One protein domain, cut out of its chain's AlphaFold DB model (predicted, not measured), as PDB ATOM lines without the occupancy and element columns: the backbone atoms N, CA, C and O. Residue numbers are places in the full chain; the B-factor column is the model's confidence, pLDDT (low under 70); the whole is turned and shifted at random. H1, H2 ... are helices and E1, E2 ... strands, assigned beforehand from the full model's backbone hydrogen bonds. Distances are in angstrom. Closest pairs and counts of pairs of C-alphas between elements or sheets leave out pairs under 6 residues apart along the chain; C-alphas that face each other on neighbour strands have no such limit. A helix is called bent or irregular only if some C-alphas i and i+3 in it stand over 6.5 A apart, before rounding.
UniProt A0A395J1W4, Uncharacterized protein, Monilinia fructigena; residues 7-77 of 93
ATOM      1  N   SER A   7      -5.531  50.888 -29.155       94.94
ATOM      2  CA  SER A   7      -6.781  51.219 -28.456       94.94
ATOM      3  C   SER A   7      -7.039  50.356 -27.221       94.94
ATOM      4  O   SER A   7      -7.793  50.762 -26.335       94.94
ATOM      5  N   THR A   8      -6.440  49.166 -27.167       95.75
ATOM      6  CA  THR A   8      -6.519  48.266 -26.019       95.75
ATOM      7  C   THR A   8      -5.410  48.584 -25.025       95.75
ATOM      8  O   THR A   8      -5.695  48.752 -23.841       95.75
ATOM      9  N   THR A   9      -4.161  48.740 -25.482       95.56
ATOM     10  CA  THR A   9      -3.038  49.046 -24.583       95.56
ATOM     11  C   THR A   9      -3.153  50.427 -23.939       95.56
ATOM     12  O   THR A   9      -2.737  50.595 -22.797       95.56
ATOM     13  N   SER A  10      -3.810  51.396 -24.587       93.94
ATOM     14  CA  SER A  10      -4.072  52.719 -23.998       93.94
ATOM     15  C   SER A  10      -4.938  52.672 -22.733       93.94
ATOM     16  O   SER A  10      -4.863  53.578 -21.898       93.94
ATOM     17  N   ARG A  11      -5.729  51.606 -22.555       94.25
ATOM     18  CA  ARG A  11      -6.567  51.384 -21.367       94.25
ATOM     19  C   ARG A  11      -5.784  50.799 -20.193       94.25
ATOM     20  O   ARG A  11      -6.290  50.806 -19.075       94.25
ATOM     21  N   ILE A  12      -4.566  50.312 -20.427       95.31
ATOM     22  CA  ILE A  12      -3.698  49.786 -19.375       95.31
ATOM     23  C   ILE A  12      -3.179  50.957 -18.540       95.31
ATOM     24  O   ILE A  12      -2.638  51.945 -19.056       95.31
ATOM     25  N   LYS A  13      -3.386  50.842 -17.230       95.62
ATOM     26  CA  LYS A  13      -2.993  51.850 -16.243       95.62
ATOM     27  C   LYS A  13      -1.651  51.538 -15.599       95.62
ATOM     28  O   LYS A  13      -0.837  52.441 -15.481       95.62
ATOM     29  N   SER A  14      -1.405  50.263 -15.314       96.81
ATOM     30  CA  SER A  14      -0.167  49.776 -14.708       96.81
ATOM     31  C   SER A  14       0.079  48.329 -15.135       96.81
ATOM     32  O   SER A  14      -0.876  47.574 -15.330       96.81
ATOM     33  N   VAL A  15       1.341  47.927 -15.237       97.69
ATOM     34  CA  VAL A  15       1.787  46.539 -15.399       97.69
ATOM     35  C   VAL A  15       2.855  46.264 -14.353       97.69
ATOM     36  O   VAL A  15       3.790  47.049 -14.206       97.69
ATOM     37  N   VAL A  16       2.724  45.150 -13.639       98.19
ATOM     38  CA  VAL A  16       3.752  44.669 -12.712       98.19
ATOM     39  C   VAL A  16       4.213  43.294 -13.163       98.19
ATOM     40  O   VAL A  16       3.384  42.423 -13.426       98.19
ATOM     41  N   MET A  17       5.524  43.108 -13.249       98.38
ATOM     42  CA  MET A  17       6.163  41.850 -13.627       98.38
ATOM     43  C   MET A  17       7.148  41.451 -12.529       98.38
ATOM     44  O   MET A  17       7.985  42.256 -12.128       98.38
ATOM     45  N   PHE A  18       7.048  40.218 -12.045       98.56
ATOM     46  CA  PHE A  18       7.985  39.636 -11.085       98.56
ATOM     47  C   PHE A  18       8.767  38.537 -11.795       98.56
ATOM     48  O   PHE A  18       8.146  37.724 -12.482       98.56
ATOM     49  N   GLY A  19      10.092  38.507 -11.649       98.25
ATOM     50  CA  GLY A  19      10.903  37.434 -12.228       98.25
ATOM     51  C   GLY A  19      10.827  37.362 -13.758       98.25
ATOM     52  O   GLY A  19      10.719  36.269 -14.305       98.25
ATOM     53  N   ASP A  20      10.789  38.509 -14.451       98.31
ATOM     54  CA  ASP A  20      10.590  38.574 -15.907       98.31
ATOM     55  C   ASP A  20      11.749  37.920 -16.686       98.31
ATOM     56  O   ASP A  20      12.849  38.476 -16.696       98.31
ATOM     57  N   PRO A  21      11.519  36.821 -17.435       98.00
ATOM     58  CA  PRO A  21      12.558  36.191 -18.249       98.00
ATOM     59  C   PRO A  21      13.111  37.084 -19.367       98.00
ATOM     60  O   PRO A  21      14.161  36.802 -19.944       98.00
ATOM     61  N   LYS A  22      12.376  38.142 -19.724       96.88
ATOM     62  CA  LYS A  22      12.737  39.132 -20.742       96.88
ATOM     63  C   LYS A  22      13.007  40.498 -20.117       96.88
ATOM     64  O   LYS A  22      12.736  41.520 -20.747       96.88
ATOM     65  N   ASN A  23      13.551  40.517 -18.902       96.25
ATOM     66  CA  ASN A  23      13.848  41.745 -18.179       96.25
ATOM     67  C   ASN A  23      14.599  42.763 -19.062       96.25
ATOM     68  O   ASN A  23      15.576  42.437 -19.737       96.25
ATOM     69  N   GLY A  24      14.123  44.009 -19.062       93.12
ATOM     70  CA  GLY A  24      14.650  45.091 -19.899       93.12
ATOM     71  C   GLY A  24      14.055  45.175 -21.310       93.12
ATOM     72  O   GLY A  24      14.325  46.146 -22.018       93.12
ATOM     73  N   ILE A  25      13.213  44.223 -21.727       96.19
ATOM     74  CA  ILE A  25      12.487  44.305 -22.998       96.19
ATOM     75  C   ILE A  25      11.192  45.100 -22.810       96.19
ATOM     76  O   ILE A  25      10.329  44.754 -22.006       96.19
ATOM     77  N   ALA A  26      11.035  46.165 -23.595       94.56
ATOM     78  CA  ALA A  26       9.851  47.012 -23.540       94.56
ATOM     79  C   ALA A  26       8.570  46.260 -23.949       94.56
ATOM     80  O   ALA A  26       8.547  45.500 -24.924       94.56
ATOM     81  N   LEU A  27       7.470  46.539 -23.245       93.88
ATOM     82  CA  LEU A  27       6.142  46.054 -23.611       93.88
ATOM     83  C   LEU A  27       5.563  46.919 -24.736       93.88
ATOM     84  O   LEU A  27       5.335  48.117 -24.566       93.88
ATOM     85  N   ASN A  28       5.310  46.313 -25.896       92.94
ATOM     86  CA  ASN A  28       4.808  47.038 -27.062       92.94
ATOM     87  C   ASN A  28       3.474  47.747 -26.752       92.94
ATOM     88  O   ASN A  28       2.512  47.120 -26.306       92.94
ATOM     89  N   GLY A  29       3.424  49.054 -27.020       93.69
ATOM     90  CA  GLY A  29       2.229  49.878 -26.858       93.69
ATOM     91  C   GLY A  29       1.925  50.290 -25.417       93.69
ATOM     92  O   GLY A  29       0.840  50.824 -25.179       93.69
ATOM     93  N   ILE A  30       2.847  50.059 -24.473       95.44
ATOM     94  CA  ILE A  30       2.732  50.470 -23.070       95.44
ATOM     95  C   ILE A  30       3.888  51.416 -22.738       95.44
ATOM     96  O   ILE A  30       5.047  51.115 -23.001       95.44
ATOM     97  N   ASP A  31       3.559  52.572 -22.165       95.06
ATOM     98  CA  ASP A  31       4.553  53.535 -21.691       95.06
ATOM     99  C   ASP A  31       5.374  52.935 -20.539       95.06
ATOM    100  O   ASP A  31       4.803  52.352 -19.614       95.06
ATOM    101  N   ALA A  32       6.700  53.090 -20.575       95.69
ATOM    102  CA  ALA A  32       7.599  52.543 -19.561       95.69
ATOM    103  C   ALA A  32       7.296  53.067 -18.145       95.69
ATOM    104  O   ALA A  32       7.489  52.338 -17.179       95.69
ATOM    105  N   SER A  33       6.749  54.280 -18.006       95.62
ATOM    106  CA  SER A  33       6.309  54.828 -16.714       95.62
ATOM    107  C   SER A  33       5.175  54.030 -16.058       95.62
ATOM    108  O   SER A  33       4.987  54.112 -14.847       95.62
ATOM    109  N   LYS A  34       4.433  53.231 -16.838       96.50
ATOM    110  CA  LYS A  34       3.357  52.350 -16.361       96.50
ATOM    111  C   LYS A  34       3.830  50.931 -16.068       96.50
ATOM    112  O   LYS A  34       3.012  50.103 -15.669       96.50
ATOM    113  N   VAL A  35       5.103  50.621 -16.291       97.69
ATOM    114  CA  VAL A  35       5.651  49.273 -16.125       97.69
ATOM    115  C   VAL A  35       6.604  49.254 -14.941       97.69
ATOM    116  O   VAL A  35       7.549  50.032 -14.879       97.69
ATOM    117  N   MET A  36       6.377  48.325 -14.018       98.00
ATOM    118  CA  MET A  36       7.322  48.008 -12.957       98.00
ATOM    119  C   MET A  36       7.742  46.547 -13.072       98.00
ATOM    120  O   MET A  36       6.928  45.643 -12.881       98.00
ATOM    121  N   THR A  37       9.026  46.326 -13.333       98.19
ATOM    122  CA  THR A  37       9.634  44.996 -13.299       98.19
ATOM    123  C   THR A  37      10.455  44.859 -12.029       98.19
ATOM    124  O   THR A  37      11.299  45.703 -11.730       98.19
ATOM    125  N   ILE A  38      10.198  43.799 -11.270       98.44
ATOM    126  CA  ILE A  38      10.940  43.451 -10.063       98.44
ATOM    127  C   ILE A  38      11.732  42.183 -10.361       98.44
ATOM    128  O   ILE A  38      11.155  41.128 -10.620       98.44
ATOM    129  N   CYS A  39      13.052  42.320 -10.326       98.31
ATOM    130  CA  CYS A  39      14.000  41.242 -10.554       98.31
ATOM    131  C   CYS A  39      15.045  41.242  -9.442       98.31
ATOM    132  O   CYS A  39      15.771  42.225  -9.275       98.31
ATOM    133  N   ASP A  40      15.125  40.150  -8.686       98.12
ATOM    134  CA  ASP A  40      16.206  39.959  -7.725       98.12
ATOM    135  C   ASP A  40      17.531  39.720  -8.483       98.12
ATOM    136  O   ASP A  40      17.561  38.941  -9.439       98.12
ATOM    137  N   PRO A  41      18.658  40.347  -8.094       97.56
ATOM    138  CA  PRO A  41      19.948  40.138  -8.761       97.56
ATOM    139  C   PRO A  41      20.436  38.679  -8.788       97.56
ATOM    140  O   PRO A  41      21.302  38.327  -9.598       97.56
ATOM    141  N   LYS A  42      19.931  37.826  -7.893       98.00
ATOM    142  CA  LYS A  42      20.235  36.392  -7.810       98.00
ATOM    143  C   LYS A  42      19.221  35.524  -8.556       98.00
ATOM    144  O   LYS A  42      19.441  34.322  -8.636       98.00
ATOM    145  N   ASP A  43      18.156  36.098  -9.104       98.56
ATOM    146  CA  ASP A  43      17.201  35.380  -9.941       98.56
ATOM    147  C   ASP A  43      17.816  35.112 -11.324       98.56
ATOM    148  O   ASP A  43      18.171  36.039 -12.061       98.56
ATOM    149  N   ASP A  44      18.003  33.834 -11.652       98.56
ATOM    150  CA  ASP A  44      18.563  33.397 -12.933       98.56
ATOM    151  C   ASP A  44      17.572  33.596 -14.088       98.56
ATOM    152  O   ASP A  44      17.970  33.938 -15.204       98.56
ATOM    153  N   ILE A  45      16.269  33.507 -13.805       98.69
ATOM    154  CA  ILE A  45      15.215  33.688 -14.804       98.69
ATOM    155  C   ILE A  45      15.274  35.105 -15.372       98.69
ATOM    156  O   ILE A  45      15.281  35.279 -16.587       98.69
ATOM    157  N   CYS A  46      15.469  36.116 -14.523       98.31
ATOM    158  CA  CYS A  46      15.639  37.510 -14.952       98.31
ATOM    159  C   CYS A  46      16.837  37.761 -15.881       98.31
ATOM    160  O   CYS A  46      16.927  38.826 -16.497       98.31
ATOM    161  N   LYS A  47      17.778  36.816 -15.969       97.44
ATOM    162  CA  LYS A  47      18.960  36.880 -16.841       97.44
ATOM    163  C   LYS A  47      18.764  36.086 -18.137       97.44
ATOM    164  O   LYS A  47      19.699  35.979 -18.926       97.44
ATOM    165  N   GLY A  48      17.565  35.544 -18.354       96.94
ATOM    166  CA  GLY A  48      17.246  34.651 -19.464       96.94
ATOM    167  C   GLY A  48      17.687  33.204 -19.236       96.94
ATOM    168  O   GLY A  48      17.704  32.433 -20.195       96.94
ATOM    169  N   GLY A  49      18.069  32.850 -18.006       97.69
ATOM    170  CA  GLY A  49      18.335  31.474 -17.611       97.69
ATOM    171  C   GLY A  49      17.052  30.689 -17.329       97.69
ATOM    172  O   GLY A  49      15.936  31.170 -17.547       97.69
ATOM    173  N   ASP A  50      17.217  29.462 -16.851       97.88
ATOM    174  CA  ASP A  50      16.133  28.515 -16.570       97.88
ATOM    175  C   ASP A  50      16.209  27.907 -15.157       97.88
ATOM    176  O   ASP A  50      15.361  27.087 -14.786       97.88
ATOM    177  N   ALA A  51      17.172  28.334 -14.331       98.38
ATOM    178  CA  ALA A  51      17.318  27.834 -12.972       98.38
ATOM    179  C   ALA A  51      16.358  28.533 -11.995       98.38
ATOM    180  O   ALA A  51      16.439  29.733 -11.732       98.38
ATOM    181  N   ILE A  52      15.487  27.750 -11.358       98.06
ATOM    182  CA  ILE A  52      14.602  28.238 -10.295       98.06
ATOM    183  C   ILE A  52      15.365  28.264  -8.965       98.06
ATOM    184  O   ILE A  52      15.453  27.266  -8.249       98.06
ATOM    185  N   LEU A  53      15.942  29.421  -8.643       98.00
ATOM    186  CA  LEU A  53      16.649  29.676  -7.384       98.00
ATOM    187  C   LEU A  53      15.702  30.283  -6.332       98.00
ATOM    188  O   LEU A  53      14.666  30.831  -6.706       98.00
ATOM    189  N   PRO A  54      16.043  30.264  -5.024       98.31
ATOM    190  CA  PRO A  54      15.196  30.860  -3.981       98.31
ATOM    191  C   PRO A  54      14.774  32.307  -4.273       98.31
ATOM    192  O   PRO A  54      13.622  32.666  -4.065       98.31
ATOM    193  N   ALA A  55      15.669  33.098  -4.871       98.25
ATOM    194  CA  ALA A  55      15.401  34.474  -5.288       98.25
ATOM    195  C   ALA A  55      14.211  34.617  -6.264       98.25
ATOM    196  O   ALA A  55      13.549  35.651  -6.267       98.25
ATOM    197  N   HIS A  56      13.898  33.580  -7.048       98.62
ATOM    198  CA  HIS A  56      12.735  33.562  -7.940       98.62
ATOM    199  C   HIS A  56      11.413  33.267  -7.203       98.62
ATOM    200  O   HIS A  56      10.327  33.527  -7.719       98.62
ATOM    201  N   LEU A  57      11.478  32.710  -5.991       98.31
ATOM    202  CA  LEU A  57      10.321  32.218  -5.232       98.31
ATOM    203  C   LEU A  57       9.849  33.195  -4.141       98.31
ATOM    204  O   LEU A  57       8.805  32.980  -3.526       98.31
ATOM    205  N   GLU A  58      10.596  34.276  -3.901       97.69
ATOM    206  CA  GLU A  58      10.431  35.154  -2.732       97.69
ATOM    207  C   GLU A  58       9.801  36.527  -3.050       97.69
ATOM    208  O   GLU A  58       9.689  37.386  -2.174       97.69
ATOM    209  N   TYR A  59       9.280  36.734  -4.267       98.44
ATOM    210  CA  TYR A  59       8.651  38.005  -4.678       98.44
ATOM    211  C   TYR A  59       7.386  38.391  -3.894       98.44
ATOM    212  O   TYR A  59       6.906  39.523  -4.001       98.44
ATOM    213  N   SER A  60       6.849  37.494  -3.062       97.75
ATOM    214  CA  SER A  60       5.770  37.825  -2.122       97.75
ATOM    215  C   SER A  60       6.147  38.991  -1.200       97.75
ATOM    216  O   SER A  60       5.287  39.814  -0.874       97.75
ATOM    217  N   ALA A  61       7.436  39.146  -0.874       97.69
ATOM    218  CA  ALA A  61       7.960  40.278  -0.113       97.69
ATOM    219  C   ALA A  61       7.723  41.638  -0.803       97.69
ATOM    220  O   ALA A  61       7.641  42.670  -0.139       97.69
ATOM    221  N   ASN A  62       7.562  41.658  -2.129       98.31
ATOM    222  CA  ASN A  62       7.366  42.873  -2.920       98.31
ATOM    223  C   ASN A  62       5.890  43.211  -3.190       98.31
ATOM    224  O   ASN A  62       5.604  44.245  -3.800       98.31
ATOM    225  N   ALA A  63       4.945  42.380  -2.735       96.38
ATOM    226  CA  ALA A  63       3.522  42.531  -3.041       96.38
ATOM    227  C   ALA A  63       2.955  43.903  -2.632       96.38
ATOM    228  O   ALA A  63       2.161  44.490  -3.368       96.38
ATOM    229  N   GLY A  64       3.391  44.451  -1.493       96.12
ATOM    230  CA  GLY A  64       2.966  45.776  -1.031       96.12
ATOM    231  C   GLY A  64       3.395  46.898  -1.981       96.12
ATOM    232  O   GLY A  64       2.567  47.703  -2.408       96.12
ATOM    233  N   THR A  65       4.672  46.919  -2.368       96.50
ATOM    234  CA  THR A  65       5.214  47.894  -3.329       96.50
ATOM    235  C   THR A  65       4.535  47.764  -4.694       96.50
ATOM    236  O   THR A  65       4.159  48.769  -5.293       96.50
ATOM    237  N   ALA A  66       4.290  46.533  -5.151       97.31
ATOM    238  CA  ALA A  66       3.547  46.251  -6.377       97.31
ATOM    239  C   ALA A  66       2.115  46.774  -6.364       97.31
ATOM    240  O   ALA A  66       1.694  47.426  -7.321       97.31
ATOM    241  N   ALA A  67       1.384  46.547  -5.274       95.44
ATOM    242  CA  ALA A  67       0.035  47.073  -5.125       95.44
ATOM    243  C   ALA A  67       0.029  48.609  -5.139       95.44
ATOM    244  O   ALA A  67      -0.805  49.215  -5.810       95.44
ATOM    245  N   MET A  68       0.985  49.247  -4.458       94.44
ATOM    246  CA  MET A  68       1.097  50.708  -4.431       94.44
ATOM    247  C   MET A  68       1.414  51.300  -5.807       94.44
ATOM    248  O   MET A  68       0.776  52.275  -6.204       94.44
ATOM    249  N   PHE A  69       2.333  50.693  -6.563       95.12
ATOM    250  CA  PHE A  69       2.600  51.092  -7.945       95.12
ATOM    251  C   PHE A  69       1.352  50.929  -8.821       95.12
ATOM    252  O   PHE A  69       0.955  51.865  -9.517       95.12
ATOM    253  N   ALA A  70       0.679  49.778  -8.735       94.62
ATOM    254  CA  ALA A  70      -0.527  49.521  -9.509       94.62
ATOM    255  C   ALA A  70      -1.619  50.568  -9.236       94.62
ATOM    256  O   ALA A  70      -2.196  51.095 -10.188       94.62
ATOM    257  N   LEU A  71      -1.838  50.918  -7.962       92.38
ATOM    258  CA  LEU A  71      -2.772  51.965  -7.542       92.38
ATOM    259  C   LEU A  71      -2.362  53.356  -8.038       92.38
ATOM    260  O   LEU A  71      -3.233  54.130  -8.422       92.38
ATOM    261  N   SER A  72      -1.065  53.676  -8.070       90.62
ATOM    262  CA  SER A  72      -0.594  54.988  -8.532       90.62
ATOM    263  C   SER A  72      -0.995  55.289  -9.983       90.62
ATOM    264  O   SER A  72      -1.385  56.414 -10.286       90.62
ATOM    265  N   GLY A  73      -1.040  54.276 -10.858       91.38
ATOM    266  CA  GLY A  73      -1.515  54.427 -12.239       91.38
ATOM    267  C   GLY A  73      -3.022  54.690 -12.374       91.38
ATOM    268  O   GLY A  73      -3.505  54.982 -13.470       91.38
ATOM    269  N   LEU A  74      -3.786  54.602 -11.279       89.56
ATOM    270  CA  LEU A  74      -5.216  54.922 -11.239       89.56
ATOM    271  C   LEU A  74      -5.504  56.349 -10.738       89.56
ATOM    272  O   LEU A  74      -6.672  56.742 -10.677       89.56
ATOM    273  N   ALA A  75      -4.474  57.144 -10.429       85.69
ATOM    274  CA  ALA A  75      -4.642  58.504  -9.915       85.69
ATOM    275  C   ALA A  75      -5.489  59.392 -10.849       85.69
ATOM    276  O   ALA A  75      -6.383  60.093 -10.379       85.69
ATOM    277  N   ASP A  76      -5.295  59.281 -12.167       81.38
ATOM    278  CA  ASP A  76      -6.031  60.061 -13.179       81.38
ATOM    279  C   ASP A  76      -7.541  59.783 -13.206       81.38
ATOM    280  O   ASP A  76      -8.311  60.567 -13.755       81.38
ATOM    281  N   VAL A  77      -7.977  58.644 -12.656       82.88
ATOM    282  CA  VAL A  77      -9.399  58.279 -12.555       82.88
ATOM    283  C   VAL A  77      -9.937  58.452 -11.132       82.88
ATOM    284  O   VAL A  77     -10.996  57.926 -10.799       82.88
TER     285      VAL A  77
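Overview. This is residues 7 to 77 of the 93 residues of an uncharacterized protein of Monilinia fructigena (UniProt A0A395J1W4). With little regular structure, this is a small two-stranded ribbon, E1 and E2, with helix H2 packed over one face by its residues 59 to 70, and long loops making much of the rest. The printed part has 71 residues with the order E1, E2, H1, H2; the strands are parallel, the class is mixed, and named elements hold only 26 residues. It is elongated, 39 by 25 by 15 A, and only just compact, close to loose, with a radius of gyration of the C-alphas of 13.3 A.

Along the chain. E1 is residues 15 to 18, from C-alpha 15 at (1.787, 46.539, -15.399), and E2 is 35 to 38. H2, residues 59 to 72, 19.7 A long, ends at (-0.594, 54.988, -8.532); it is irregular, C-alphas 61 and 64 being 7.5 A apart. H1 is residues 54 to 57.

Arrangement. E1 and E2 are parallel, at 12 degrees; N 17 and O 36 are 2.9 A apart, within hydrogen-bond range. The closest C-alphas of E1 and H2, Val 16 and Ala 66, are 6.5 A apart. H1 and H2 meet only through their link. In H2, 7 of 10 O i to N i+4 pairs are within range; H1 is too short for one.

Size, cuts and confidence. The farthest C-alphas, Ala 51 and Val 77, are 40.5 A apart. Links E1 to E2 and E2 to H1 are long. The printed part has no cut, and no printed residue is under 70 in pLDDT.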